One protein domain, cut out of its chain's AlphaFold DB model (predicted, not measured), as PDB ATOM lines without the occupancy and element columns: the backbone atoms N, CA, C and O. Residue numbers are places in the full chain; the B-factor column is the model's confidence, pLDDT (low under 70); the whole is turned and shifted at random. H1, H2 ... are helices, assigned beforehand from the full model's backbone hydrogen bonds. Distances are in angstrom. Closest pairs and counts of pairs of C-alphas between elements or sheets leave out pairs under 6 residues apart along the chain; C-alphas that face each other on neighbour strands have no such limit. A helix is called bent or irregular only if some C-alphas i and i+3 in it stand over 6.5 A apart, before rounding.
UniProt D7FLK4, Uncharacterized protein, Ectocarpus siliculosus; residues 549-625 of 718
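This is residues 549 to 625 of the 718 residues of an uncharacterized protein of Ectocarpus siliculosus (UniProt D7FLK4). H3 and H4 follow each other nearly end to end as a wide, bent V along the longest axis; H2 folds back beside H3 as a helical hairpin, and H6 meets H3 near the point of the V. H5 comes just before H6 in the chain, and H1 is a short turn near H4. The printed part has 77 residues with six named helices, H1 to H6 in chain order, and no named strand: all helix. It is compact, with a radius of gyration of the C-alphas of 11.8 A, and rounded, spanning 32 by 26 by 21 A.

H1 is residues 551 to 554, beginning at C-alpha 551 (18.231, -6.318, -12.398), and H2 is residues 564 to 569. H3, residues 575 to 583, is 12.5 A long; H4, residues 585 to 594, is 14.5 A. H5 is residues 601 to 607. H6, residues 613 to 622, is 14.3 A long and ends at C-alpha 622 (4.499, -1.895, -14.905).

H1 only just touches H4, with 3 pairs of C-alphas within 8 A; the closest, His 551 and Val 592, are 5.5 A apart. H1 also only just touches H5, with 3 such pairs, the closest C-alphas being those of His 551 and Val 601, 6.9 A. H2 and H3 touch as a hairpin, at a shallow tilt of 21 degrees, opposite ways; the closest C-alphas, of Pro 564 and Ile 578, are 6.2 A apart. H3 and H4 meet only through their link. H3 touches H6 at a steep tilt of 50 degrees, opposite ways, with the closest C-alphas, of Leu 581 and Ala 614, at 5.8 A. H5 and H6 are close but not clearly touching. In H3, H4, H5 and H6 every O i to N i+4 pair is within hydrogen-bond range; H2 has 0 of 2, but 2 of 3 O i to N i+3 pairs, and H1 is too short for an O i to N i+4 pair.

The two C-alphas farthest apart, of Ser 575 and Thr 598, are 32.1 A apart. The printed part has no cut and no long link. Its mean pLDDT is 93.2, and one residue, Leu 559, is under 70.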
ATOM      1  N   ILE A 549      11.916  -6.096 -10.587       93.88
ATOM      2  CA  ILE A 549      12.085  -5.986 -12.042       93.88
ATOM      3  C   ILE A 549      13.424  -5.322 -12.411       93.88
ATOM      4  O   ILE A 549      13.919  -5.416 -13.538       93.88
ATOM      5  N   ASN A 550      14.042  -4.611 -11.472       93.06
ATOM      6  CA  ASN A 550      15.302  -3.929 -11.694       93.06
ATOM      7  C   ASN A 550      16.468  -4.889 -11.444       93.06
ATOM      8  O   ASN A 550      16.868  -5.095 -10.300       93.06
ATOM      9  N   HIS A 551      17.078  -5.413 -12.510       91.75
ATOM     10  CA  HIS A 551      18.231  -6.318 -12.398       91.75
ATOM     11  C   HIS A 551      19.386  -5.735 -11.556       91.75
ATOM     12  O   HIS A 551      20.119  -6.484 -10.914       91.75
ATOM     13  N   VAL A 552      19.544  -4.403 -11.517       90.56
ATOM     14  CA  VAL A 552      20.557  -3.735 -10.681       90.56
ATOM     15  C   VAL A 552      20.252  -3.921  -9.197       90.56
ATOM     16  O   VAL A 552      21.171  -4.157  -8.418       90.56
ATOM     17  N   HIS A 553      18.974  -3.835  -8.817       89.62
ATOM     18  CA  HIS A 553      18.515  -4.068  -7.451       89.62
ATOM     19  C   HIS A 553      18.623  -5.548  -7.082       89.62
ATOM     20  O   HIS A 553      19.216  -5.878  -6.060       89.62
ATOM     21  N   VAL A 554      18.123  -6.438  -7.945       90.75
ATOM     22  CA  VAL A 554      18.143  -7.893  -7.719       90.75
ATOM     23  C   VAL A 554      19.566  -8.408  -7.503       90.75
ATOM     24  O   VAL A 554      19.811  -9.177  -6.585       90.75
ATOM     25  N   ARG A 555      20.543  -7.910  -8.271       88.12
ATOM     26  CA  ARG A 555      21.961  -8.280  -8.118       88.12
ATOM     27  C   ARG A 555      22.566  -7.890  -6.760       88.12
ATOM     28  O   ARG A 555      23.621  -8.407  -6.402       88.12
ATOM     29  N   GLN A 556      21.960  -6.945  -6.042       85.88
ATOM     30  CA  GLN A 556      22.421  -6.487  -4.726       85.88
ATOM     31  C   GLN A 556      21.772  -7.252  -3.565       85.88
ATOM     32  O   GLN A 556      22.158  -7.022  -2.422       85.88
ATOM     33  N   GLN A 557      20.792  -8.117  -3.835       80.50
ATOM     34  CA  GLN A 557      20.099  -8.910  -2.822       80.50
ATOM     35  C   GLN A 557      20.607 -10.362  -2.817       80.50
ATOM     36  O   GLN A 557      21.075 -10.853  -3.851       80.50
ATOM     37  N   PRO A 558      20.509 -11.071  -1.680       75.12
ATOM     38  CA  PRO A 558      20.581 -12.528  -1.664       75.12
ATOM     39  C   PRO A 558      19.539 -13.131  -2.618       75.12
ATOM     40  O   PRO A 558      18.418 -12.636  -2.720       75.12
ATOM     41  N   LEU A 559      19.911 -14.197  -3.334       65.69
ATOM     42  CA  LEU A 559      19.059 -14.798  -4.372       65.69
ATOM     43  C   LEU A 559      17.731 -15.332  -3.808       65.69
ATOM     44  O   LEU A 559      16.714 -15.254  -4.492       65.69
ATOM     45  N   ASP A 560      17.744 -15.820  -2.566       70.00
ATOM     46  CA  ASP A 560      16.582 -16.416  -1.893       70.00
ATOM     47  C   ASP A 560      15.552 -15.373  -1.418       70.00
ATOM     48  O   ASP A 560      14.424 -15.731  -1.083       70.00
ATOM     49  N   ASP A 561      15.902 -14.081  -1.432       78.50
ATOM     50  CA  ASP A 561      15.035 -12.992  -0.956       78.50
ATOM     51  C   ASP A 561      14.096 -12.443  -2.052       78.50
ATOM     52  O   ASP A 561      13.292 -11.538  -1.800       78.50
ATOM     53  N   ILE A 562      14.189 -12.955  -3.286       87.12
ATOM     54  CA  ILE A 562      13.386 -12.487  -4.422       87.12
ATOM     55  C   ILE A 562      12.158 -13.383  -4.612       87.12
ATOM     56  O   ILE A 562      12.241 -14.452  -5.214       87.12
ATOM     57  N   ASP A 563      10.997 -12.904  -4.162       91.62
ATOM     58  CA  ASP A 563       9.706 -13.569  -4.372       91.62
ATOM     59  C   ASP A 563       8.818 -12.765  -5.338       91.62
ATOM     60  O   ASP A 563       8.434 -11.635  -5.015       91.62
ATOM     61  N   PRO A 564       8.432 -13.324  -6.502       94.75
ATOM     62  CA  PRO A 564       7.476 -12.700  -7.414       94.75
ATOM     63  C   PRO A 564       6.117 -12.372  -6.780       94.75
ATOM     64  O   PRO A 564       5.441 -11.469  -7.271       94.75
ATOM     65  N   GLU A 565       5.716 -13.040  -5.688       96.25
ATOM     66  CA  GLU A 565       4.433 -12.800  -5.004       96.25
ATOM     67  C   GLU A 565       4.246 -11.343  -4.579       96.25
ATOM     68  O   GLU A 565       3.118 -10.856  -4.537       96.25
ATOM     69  N   VAL A 566       5.333 -10.606  -4.316       95.56
ATOM     70  CA  VAL A 566       5.246  -9.183  -3.951       95.56
ATOM     71  C   VAL A 566       4.562  -8.343  -5.033       95.56
ATOM     72  O   VAL A 566       4.021  -7.288  -4.720       95.56
ATOM     73  N   LEU A 567       4.547  -8.800  -6.292       97.12
ATOM     74  CA  LEU A 567       3.871  -8.132  -7.404       97.12
ATOM     75  C   LEU A 567       2.344  -8.309  -7.393       97.12
ATOM     76  O   LEU A 567       1.658  -7.561  -8.085       97.12
ATOM     77  N   SER A 568       1.793  -9.212  -6.576       96.50
ATOM     78  CA  SER A 568       0.337  -9.373  -6.394       96.50
ATOM     79  C   SER A 568      -0.352  -8.108  -5.861       96.50
ATOM     80  O   SER A 568      -1.563  -7.945  -5.996       96.50
ATOM     81  N   ILE A 569       0.422  -7.169  -5.301       96.19
ATOM     82  CA  ILE A 569      -0.066  -5.848  -4.896       96.19
ATOM     83  C   ILE A 569      -0.600  -5.020  -6.080       96.19
ATOM     84  O   ILE A 569      -1.403  -4.107  -5.878       96.19
ATOM     85  N   PHE A 570      -0.169  -5.311  -7.312       97.19
ATOM     86  CA  PHE A 570      -0.697  -4.672  -8.513       97.19
ATOM     87  C   PHE A 570      -1.998  -5.367  -8.938       97.19
ATOM     88  O   PHE A 570      -1.952  -6.534  -9.324       97.19
ATOM     89  N   PRO A 571      -3.149  -4.667  -8.968       95.69
ATOM     90  CA  PRO A 571      -4.443  -5.297  -9.242       95.69
ATOM     91  C   PRO A 571      -4.535  -5.989 -10.606       95.69
ATOM     92  O   PRO A 571      -5.324  -6.911 -10.763       95.69
ATOM     93  N   PHE A 572      -3.733  -5.543 -11.579       96.12
ATOM     94  CA  PHE A 572      -3.673  -6.077 -12.941       96.12
ATOM     95  C   PHE A 572      -2.709  -7.266 -13.123       96.12
ATOM     96  O   PHE A 572      -2.501  -7.707 -14.262       96.12
ATOM     97  N   ILE A 573      -2.077  -7.739 -12.043       96.94
ATOM     98  CA  ILE A 573      -1.232  -8.939 -12.023       96.94
ATOM     99  C   ILE A 573      -2.036 -10.063 -11.372       96.94
ATOM    100  O   ILE A 573      -2.399 -10.002 -10.200       96.94
ATOM    101  N   SER A 574      -2.348 -11.086 -12.160       95.75
ATOM    102  CA  SER A 574      -3.146 -12.232 -11.733       95.75
ATOM    103  C   SER A 574      -2.297 -13.304 -11.043       95.75
ATOM    104  O   SER A 574      -1.083 -13.374 -11.224       95.75
ATOM    105  N   SER A 575      -2.935 -14.223 -10.315       95.88
ATOM    106  CA  SER A 575      -2.255 -15.405  -9.761       95.88
ATOM    107  C   SER A 575      -1.628 -16.297 -10.844       95.88
ATOM    108  O   SER A 575      -0.596 -16.933 -10.612       95.88
ATOM    109  N   GLY A 576      -2.219 -16.316 -12.045       97.25
ATOM    110  CA  GLY A 576      -1.650 -16.974 -13.220       97.25
ATOM    111  C   GLY A 576      -0.352 -16.310 -13.679       97.25
ATOM    112  O   GLY A 576       0.627 -17.012 -13.923       97.25
ATOM    113  N   ASP A 577      -0.308 -14.971 -13.704       96.94
ATOM    114  CA  ASP A 577       0.923 -14.230 -13.996       96.94
ATOM    115  C   ASP A 577       2.016 -14.612 -12.989       96.94
ATOM    116  O   ASP A 577       3.094 -15.030 -13.398       96.94
ATOM    117  N   ILE A 578       1.723 -14.587 -11.681       98.06
ATOM    118  CA  ILE A 578       2.693 -14.963 -10.635       98.06
ATOM    119  C   ILE A 578       3.213 -16.397 -10.813       98.06
ATOM    120  O   ILE A 578       4.407 -16.653 -10.649       98.06
ATOM    121  N   THR A 579       2.337 -17.338 -11.167       97.88
ATOM    122  CA  THR A 579       2.727 -18.734 -11.419       97.88
ATOM    123  C   THR A 579       3.715 -18.830 -12.584       97.88
ATOM    124  O   THR A 579       4.730 -19.518 -12.472       97.88
ATOM    125  N   ASN A 580       3.469 -18.091 -13.667       97.75
ATOM    126  CA  ASN A 580       4.363 -18.051 -14.823       97.75
ATOM    127  C   ASN A 580       5.694 -17.353 -14.499       97.75
ATOM    128  O   ASN A 580       6.749 -17.838 -14.897       97.75
ATOM    129  N   LEU A 581       5.669 -16.267 -13.715       97.50
ATOM    130  CA  LEU A 581       6.888 -15.603 -13.244       97.50
ATOM    131  C   LEU A 581       7.769 -16.558 -12.433       97.50
ATOM    132  O   LEU A 581       8.974 -16.606 -12.659       97.50
ATOM    133  N   ARG A 582       7.167 -17.344 -11.525       96.44
ATOM    134  CA  ARG A 582       7.871 -18.376 -10.742       96.44
ATOM    135  C   ARG A 582       8.495 -19.451 -11.624       96.44
ATOM    136  O   ARG A 582       9.602 -19.888 -11.325       96.44
ATOM    137  N   ALA A 583       7.816 -19.857 -12.694       96.88
ATOM    138  CA  ALA A 583       8.357 -20.826 -13.641       96.88
ATOM    139  C   ALA A 583       9.597 -20.289 -14.379       96.88
ATOM    140  O   ALA A 583      10.539 -21.044 -14.578       96.88
ATOM    141  N   GLU A 584       9.625 -18.994 -14.719       97.12
ATOM    142  CA  GLU A 584      10.759 -18.323 -15.383       97.12
ATOM    143  C   GLU A 584      11.831 -17.782 -14.411       97.12
ATOM    144  O   GLU A 584      12.799 -17.146 -14.837       97.12
ATOM    145  N   MET A 585      11.676 -17.978 -13.094       94.25
ATOM    146  CA  MET A 585      12.620 -17.448 -12.099       94.25
ATOM    147  C   MET A 585      14.065 -17.926 -12.304       94.25
ATOM    148  O   MET A 585      14.960 -17.079 -12.266       94.25
ATOM    149  N   PRO A 586      14.351 -19.227 -12.523       93.75
ATOM    150  CA  PRO A 586      15.728 -19.693 -12.703       93.75
ATOM    151  C   PRO A 586      16.435 -18.999 -13.877       93.75
ATOM    152  O   PRO A 586      17.576 -18.541 -13.749       93.75
ATOM    153  N   GLU A 587      15.742 -18.860 -15.006       95.94
ATOM    154  CA  GLU A 587      16.220 -18.161 -16.195       95.94
ATOM    155  C   GLU A 587      16.407 -16.667 -15.927       95.94
ATOM    156  O   GLU A 587      17.429 -16.101 -16.330       95.94
ATOM    157  N   TYR A 588      15.473 -16.036 -15.206       95.50
ATOM    158  CA  TYR A 588      15.573 -14.629 -14.833       95.50
ATOM    159  C   TYR A 588      16.824 -14.364 -13.989       95.50
ATOM    160  O   TYR A 588      17.638 -13.501 -14.334       95.50
ATOM    161  N   MET A 589      17.047 -15.155 -12.938       92.94
ATOM    162  CA  MET A 589      18.218 -14.999 -12.069       92.94
ATOM    163  C   MET A 589      19.523 -15.220 -12.847       92.94
ATOM    164  O   MET A 589      20.467 -14.435 -12.728       92.94
ATOM    165  N   ASN A 590      19.567 -16.227 -13.724       93.06
ATOM    166  CA  ASN A 590      20.701 -16.466 -14.618       93.06
ATOM    167  C   ASN A 590      20.966 -15.256 -15.536       93.06
ATOM    168  O   ASN A 590      22.114 -14.822 -15.650       93.06
ATOM    169  N   ALA A 591      19.933 -14.653 -16.131       94.88
ATOM    170  CA  ALA A 591      20.074 -13.453 -16.958       94.88
ATOM    171  C   ALA A 591      20.640 -12.258 -16.166       94.88
ATOM    172  O   ALA A 591      21.555 -11.579 -16.641       94.88
ATOM    173  N   VAL A 592      20.171 -12.036 -14.931       93.44
ATOM    174  CA  VAL A 592      20.666 -10.963 -14.046       93.44
ATOM    175  C   VAL A 592      22.165 -11.112 -13.752       93.44
ATOM    176  O   VAL A 592      22.906 -10.124 -13.772       93.44
ATOM    177  N   THR A 593      22.655 -12.336 -13.526       90.56
ATOM    178  CA  THR A 593      24.087 -12.555 -13.235       90.56
ATOM    179  C   THR A 593      25.007 -12.222 -14.416       90.56
ATOM    180  O   THR A 593      26.144 -11.784 -14.200       90.56
ATOM    181  N   ARG A 594      24.509 -12.351 -15.655       91.25
ATOM    182  CA  ARG A 594      25.275 -12.151 -16.900       91.25
ATOM    183  C   ARG A 594      25.494 -10.684 -17.268       91.25
ATOM    184  O   ARG A 594      26.424 -10.383 -18.016       91.25
ATOM    185  N   VAL A 595      24.680  -9.767 -16.747       91.12
ATOM    186  CA  VAL A 595      24.769  -8.331 -17.057       91.12
ATOM    187  C   VAL A 595      25.447  -7.539 -15.942       91.12
ATOM    188  O   VAL A 595      25.313  -7.841 -14.759       91.12
ATOM    189  N   ARG A 596      26.192  -6.489 -16.301       89.38
ATOM    190  CA  ARG A 596      26.810  -5.574 -15.323       89.38
ATOM    191  C   ARG A 596      25.744  -4.682 -14.680       89.38
ATOM    192  O   ARG A 596      24.740  -4.376 -15.308       89.38
ATOM    193  N   SER A 597      26.006  -4.168 -13.477       84.38
ATOM    194  CA  SER A 597      25.106  -3.232 -12.772       84.38
ATOM    195  C   SER A 597      24.855  -1.912 -13.514       84.38
ATOM    196  O   SER A 597      23.923  -1.185 -13.189       84.38
ATOM    197  N   THR A 598      25.686  -1.582 -14.501       89.06
ATOM    198  CA  THR A 598      25.530  -0.401 -15.358       89.06
ATOM    199  C   THR A 598      24.695  -0.676 -16.607       89.06
ATOM    200  O   THR A 598      24.541   0.226 -17.432       89.06
ATOM    201  N   TYR A 599      24.217  -1.908 -16.812       91.94
ATOM    202  CA  TYR A 599      23.434  -2.244 -17.994       91.94
ATOM    203  C   TYR A 599      22.072  -1.531 -17.947       91.94
ATOM    204  O   TYR A 599      21.442  -1.477 -16.889       91.94
ATOM    205  N   PRO A 600      21.591  -0.924 -19.045       91.31
ATOM    206  CA  PRO A 600      20.305  -0.238 -19.021       91.31
ATOM    207  C   PRO A 600      19.149  -1.212 -18.762       91.31
ATOM    208  O   PRO A 600      19.025  -2.229 -19.440       91.31
ATOM    209  N   VAL A 601      18.259  -0.876 -17.821       91.69
ATOM    210  CA  VAL A 601      17.091  -1.712 -17.461       91.69
ATOM    211  C   VAL A 601      16.204  -1.997 -18.674       91.69
ATOM    212  O   VAL A 601      15.732  -3.116 -18.836       91.69
ATOM    213  N   ARG A 602      16.019  -1.014 -19.562       93.12
ATOM    214  CA  ARG A 602      15.270  -1.205 -20.808       93.12
ATOM    215  C   ARG A 602      15.923  -2.236 -21.724       93.12
ATOM    216  O   ARG A 602      15.247  -3.158 -22.157       93.12
ATOM    217  N   SER A 603      17.221  -2.089 -21.990       94.62
ATOM    218  CA  SER A 603      17.971  -3.021 -22.840       94.62
ATOM    219  C   SER A 603      17.935  -4.435 -22.270       94.62
ATOM    220  O   SER A 603      17.647  -5.364 -23.007       94.62
ATOM    221  N   PHE A 604      18.100  -4.582 -20.950       95.75
ATOM    222  CA  PHE A 604      17.973  -5.875 -20.273       95.75
ATOM    223  C   PHE A 604      16.670  -6.593 -20.641       95.75
ATOM    224  O   PHE A 604      16.704  -7.751 -21.046       95.75
ATOM    225  N   TRP A 605      15.532  -5.907 -20.534       96.62
ATOM    226  CA  TRP A 605      14.242  -6.530 -20.814       96.62
ATOM    227  C   TRP A 605      14.020  -6.798 -22.299       96.62
ATOM    228  O   TRP A 605      13.508  -7.857 -22.640       96.62
ATOM    229  N   VAL A 606      14.448  -5.894 -23.182       96.12
ATOM    230  CA  VAL A 606      14.339  -6.091 -24.637       96.12
ATOM    231  C   VAL A 606      15.158  -7.299 -25.096       96.12
ATOM    232  O   VAL A 606      14.648  -8.134 -25.838       96.12
ATOM    233  N   ASP A 607      16.393  -7.441 -24.614       96.88
ATOM    234  CA  ASP A 607      17.288  -8.528 -25.027       96.88
ATOM    235  C   ASP A 607      16.829  -9.901 -24.519       96.88
ATOM    236  O   ASP A 607      17.120 -10.920 -25.142       96.88
ATOM    237  N   ASN A 608      16.109  -9.933 -23.392       97.06
ATOM    238  CA  ASN A 608      15.617 -11.164 -22.770       97.06
ATOM    239  C   ASN A 608      14.119 -11.408 -23.021       97.06
ATOM    240  O   ASN A 608      13.555 -12.331 -22.440       97.06
ATOM    241  N   ALA A 609      13.462 -10.620 -23.880       96.81
ATOM    242  CA  ALA A 609      12.015 -10.701 -24.101       96.81
ATOM    243  C   ALA A 609      11.556 -12.081 -24.604       96.81
ATOM    244  O   ALA A 609      10.496 -12.566 -24.220       96.81
ATOM    245  N   SER A 610      12.359 -12.730 -25.453       96.56
ATOM    246  CA  SER A 610      12.059 -14.064 -25.986       96.56
ATOM    247  C   SER A 610      12.329 -15.191 -24.988       96.56
ATOM    248  O   SER A 610      11.703 -16.243 -25.081       96.56
ATOM    249  N   THR A 611      13.259 -14.988 -24.053       96.75
ATOM    250  CA  THR A 611      13.645 -15.979 -23.037       96.75
ATOM    251  C   THR A 611      12.848 -15.853 -21.746       96.75
ATOM    252  O   THR A 611      12.742 -16.829 -21.016       96.75
ATOM    253  N   LEU A 612      12.313 -14.663 -21.463       97.81
ATOM    254  CA  LEU A 612      11.535 -14.339 -20.266       97.81
ATOM    255  C   LEU A 612      10.184 -13.695 -20.646       97.81
ATOM    256  O   LEU A 612       9.931 -12.541 -20.280       97.81
ATOM    257  N   PRO A 613       9.340 -14.369 -21.452       97.75
ATOM    258  CA  PRO A 613       8.115 -13.770 -21.971       97.75
ATOM    259  C   PRO A 613       7.095 -13.412 -20.879       97.75
ATOM    260  O   PRO A 613       6.431 -12.379 -21.004       97.75
ATOM    261  N   ALA A 614       6.971 -14.194 -19.800       97.81
ATOM    262  CA  ALA A 614       6.058 -13.870 -18.702       97.81
ATOM    263  C   ALA A 614       6.530 -12.634 -17.930       97.81
ATOM    264  O   ALA A 614       5.735 -11.726 -17.665       97.81
ATOM    265  N   TRP A 615       7.830 -12.552 -17.625       97.69
ATOM    266  CA  TRP A 615       8.396 -11.348 -17.011       97.69
ATOM    267  C   TRP A 615       8.243 -10.130 -17.915       97.69
ATOM    268  O   TRP A 615       7.817  -9.075 -17.446       97.69
ATOM    269  N   TYR A 616       8.535 -10.268 -19.209       97.44
ATOM    270  CA  TYR A 616       8.429  -9.171 -20.168       97.44
ATOM    271  C   TYR A 616       6.995  -8.620 -20.256       97.44
ATOM    272  O   TYR A 616       6.804  -7.405 -20.202       97.44
ATOM    273  N   ALA A 617       5.976  -9.484 -20.274       96.25
ATOM    274  CA  ALA A 617       4.574  -9.057 -20.274       96.25
ATOM    275  C   ALA A 617       4.191  -8.263 -19.007       96.25
ATOM    276  O   ALA A 617       3.435  -7.289 -19.064       96.25
ATOM    277  N   VAL A 618       4.724  -8.644 -17.841       97.00
ATOM    278  CA  VAL A 618       4.524  -7.896 -16.589       97.00
ATOM    279  C   VAL A 618       5.283  -6.566 -16.605       97.00
ATOM    280  O   VAL A 618       4.749  -5.543 -16.165       97.00
ATOM    281  N   VAL A 619       6.496  -6.546 -17.161       96.69
ATOM    282  CA  VAL A 619       7.309  -5.333 -17.343       96.69
ATOM    283  C   VAL A 619       6.564  -4.301 -18.184       96.69
ATOM    284  O   VAL A 619       6.540  -3.134 -17.796       96.69
ATOM    285  N   GLU A 620       5.918  -4.712 -19.280       95.38
ATOM    286  CA  GLU A 620       5.122  -3.820 -20.136       95.38
ATOM    287  C   GLU A 620       4.005  -3.119 -19.354       95.38
ATOM    288  O   GLU A 620       3.864  -1.895 -19.437       95.38
ATOM    289  N   LYS A 621       3.268  -3.861 -18.517       95.75
ATOM    290  CA  LYS A 621       2.213  -3.297 -17.658       95.75
ATOM    291  C   LYS A 621       2.786  -2.332 -16.618       95.75
ATOM    292  O   LYS A 621       2.269  -1.229 -16.434       95.75
ATOM    293  N   LEU A 622       3.872  -2.717 -15.944       96.25
ATOM    294  CA  LEU A 622       4.499  -1.895 -14.905       96.25
ATOM    295  C   LEU A 622       5.126  -0.614 -15.473       96.25
ATOM    296  O   LEU A 622       5.119   0.412 -14.798       96.25
ATOM    297  N   TRP A 623       5.591  -0.616 -16.724       94.38
ATOM    298  CA  TRP A 623       6.172   0.560 -17.394       94.38
ATOM    299  C   TRP A 623       5.202   1.751 -17.528       94.38
ATOM    300  O   TRP A 623       5.617   2.903 -17.733       94.38
ATOM    301  N   LEU A 624       3.897   1.473 -17.438       95.06
ATOM    302  CA  LEU A 624       2.822   2.464 -17.454       95.06
ATOM    303  C   LEU A 624       2.702   3.206 -16.120       95.06
ATOM    304  O   LEU A 624       2.267   4.357 -16.097       95.06
ATOM    305  N   VAL A 625       3.143   2.584 -15.026       95.19
ATOM    306  CA  VAL A 625       3.132   3.176 -13.692       95.19
ATOM    307  C   VAL A 625       4.256   4.207 -13.601       95.19
ATOM    308  O   VAL A 625       5.429   3.903 -13.806       95.19
TER     309      VAL A 625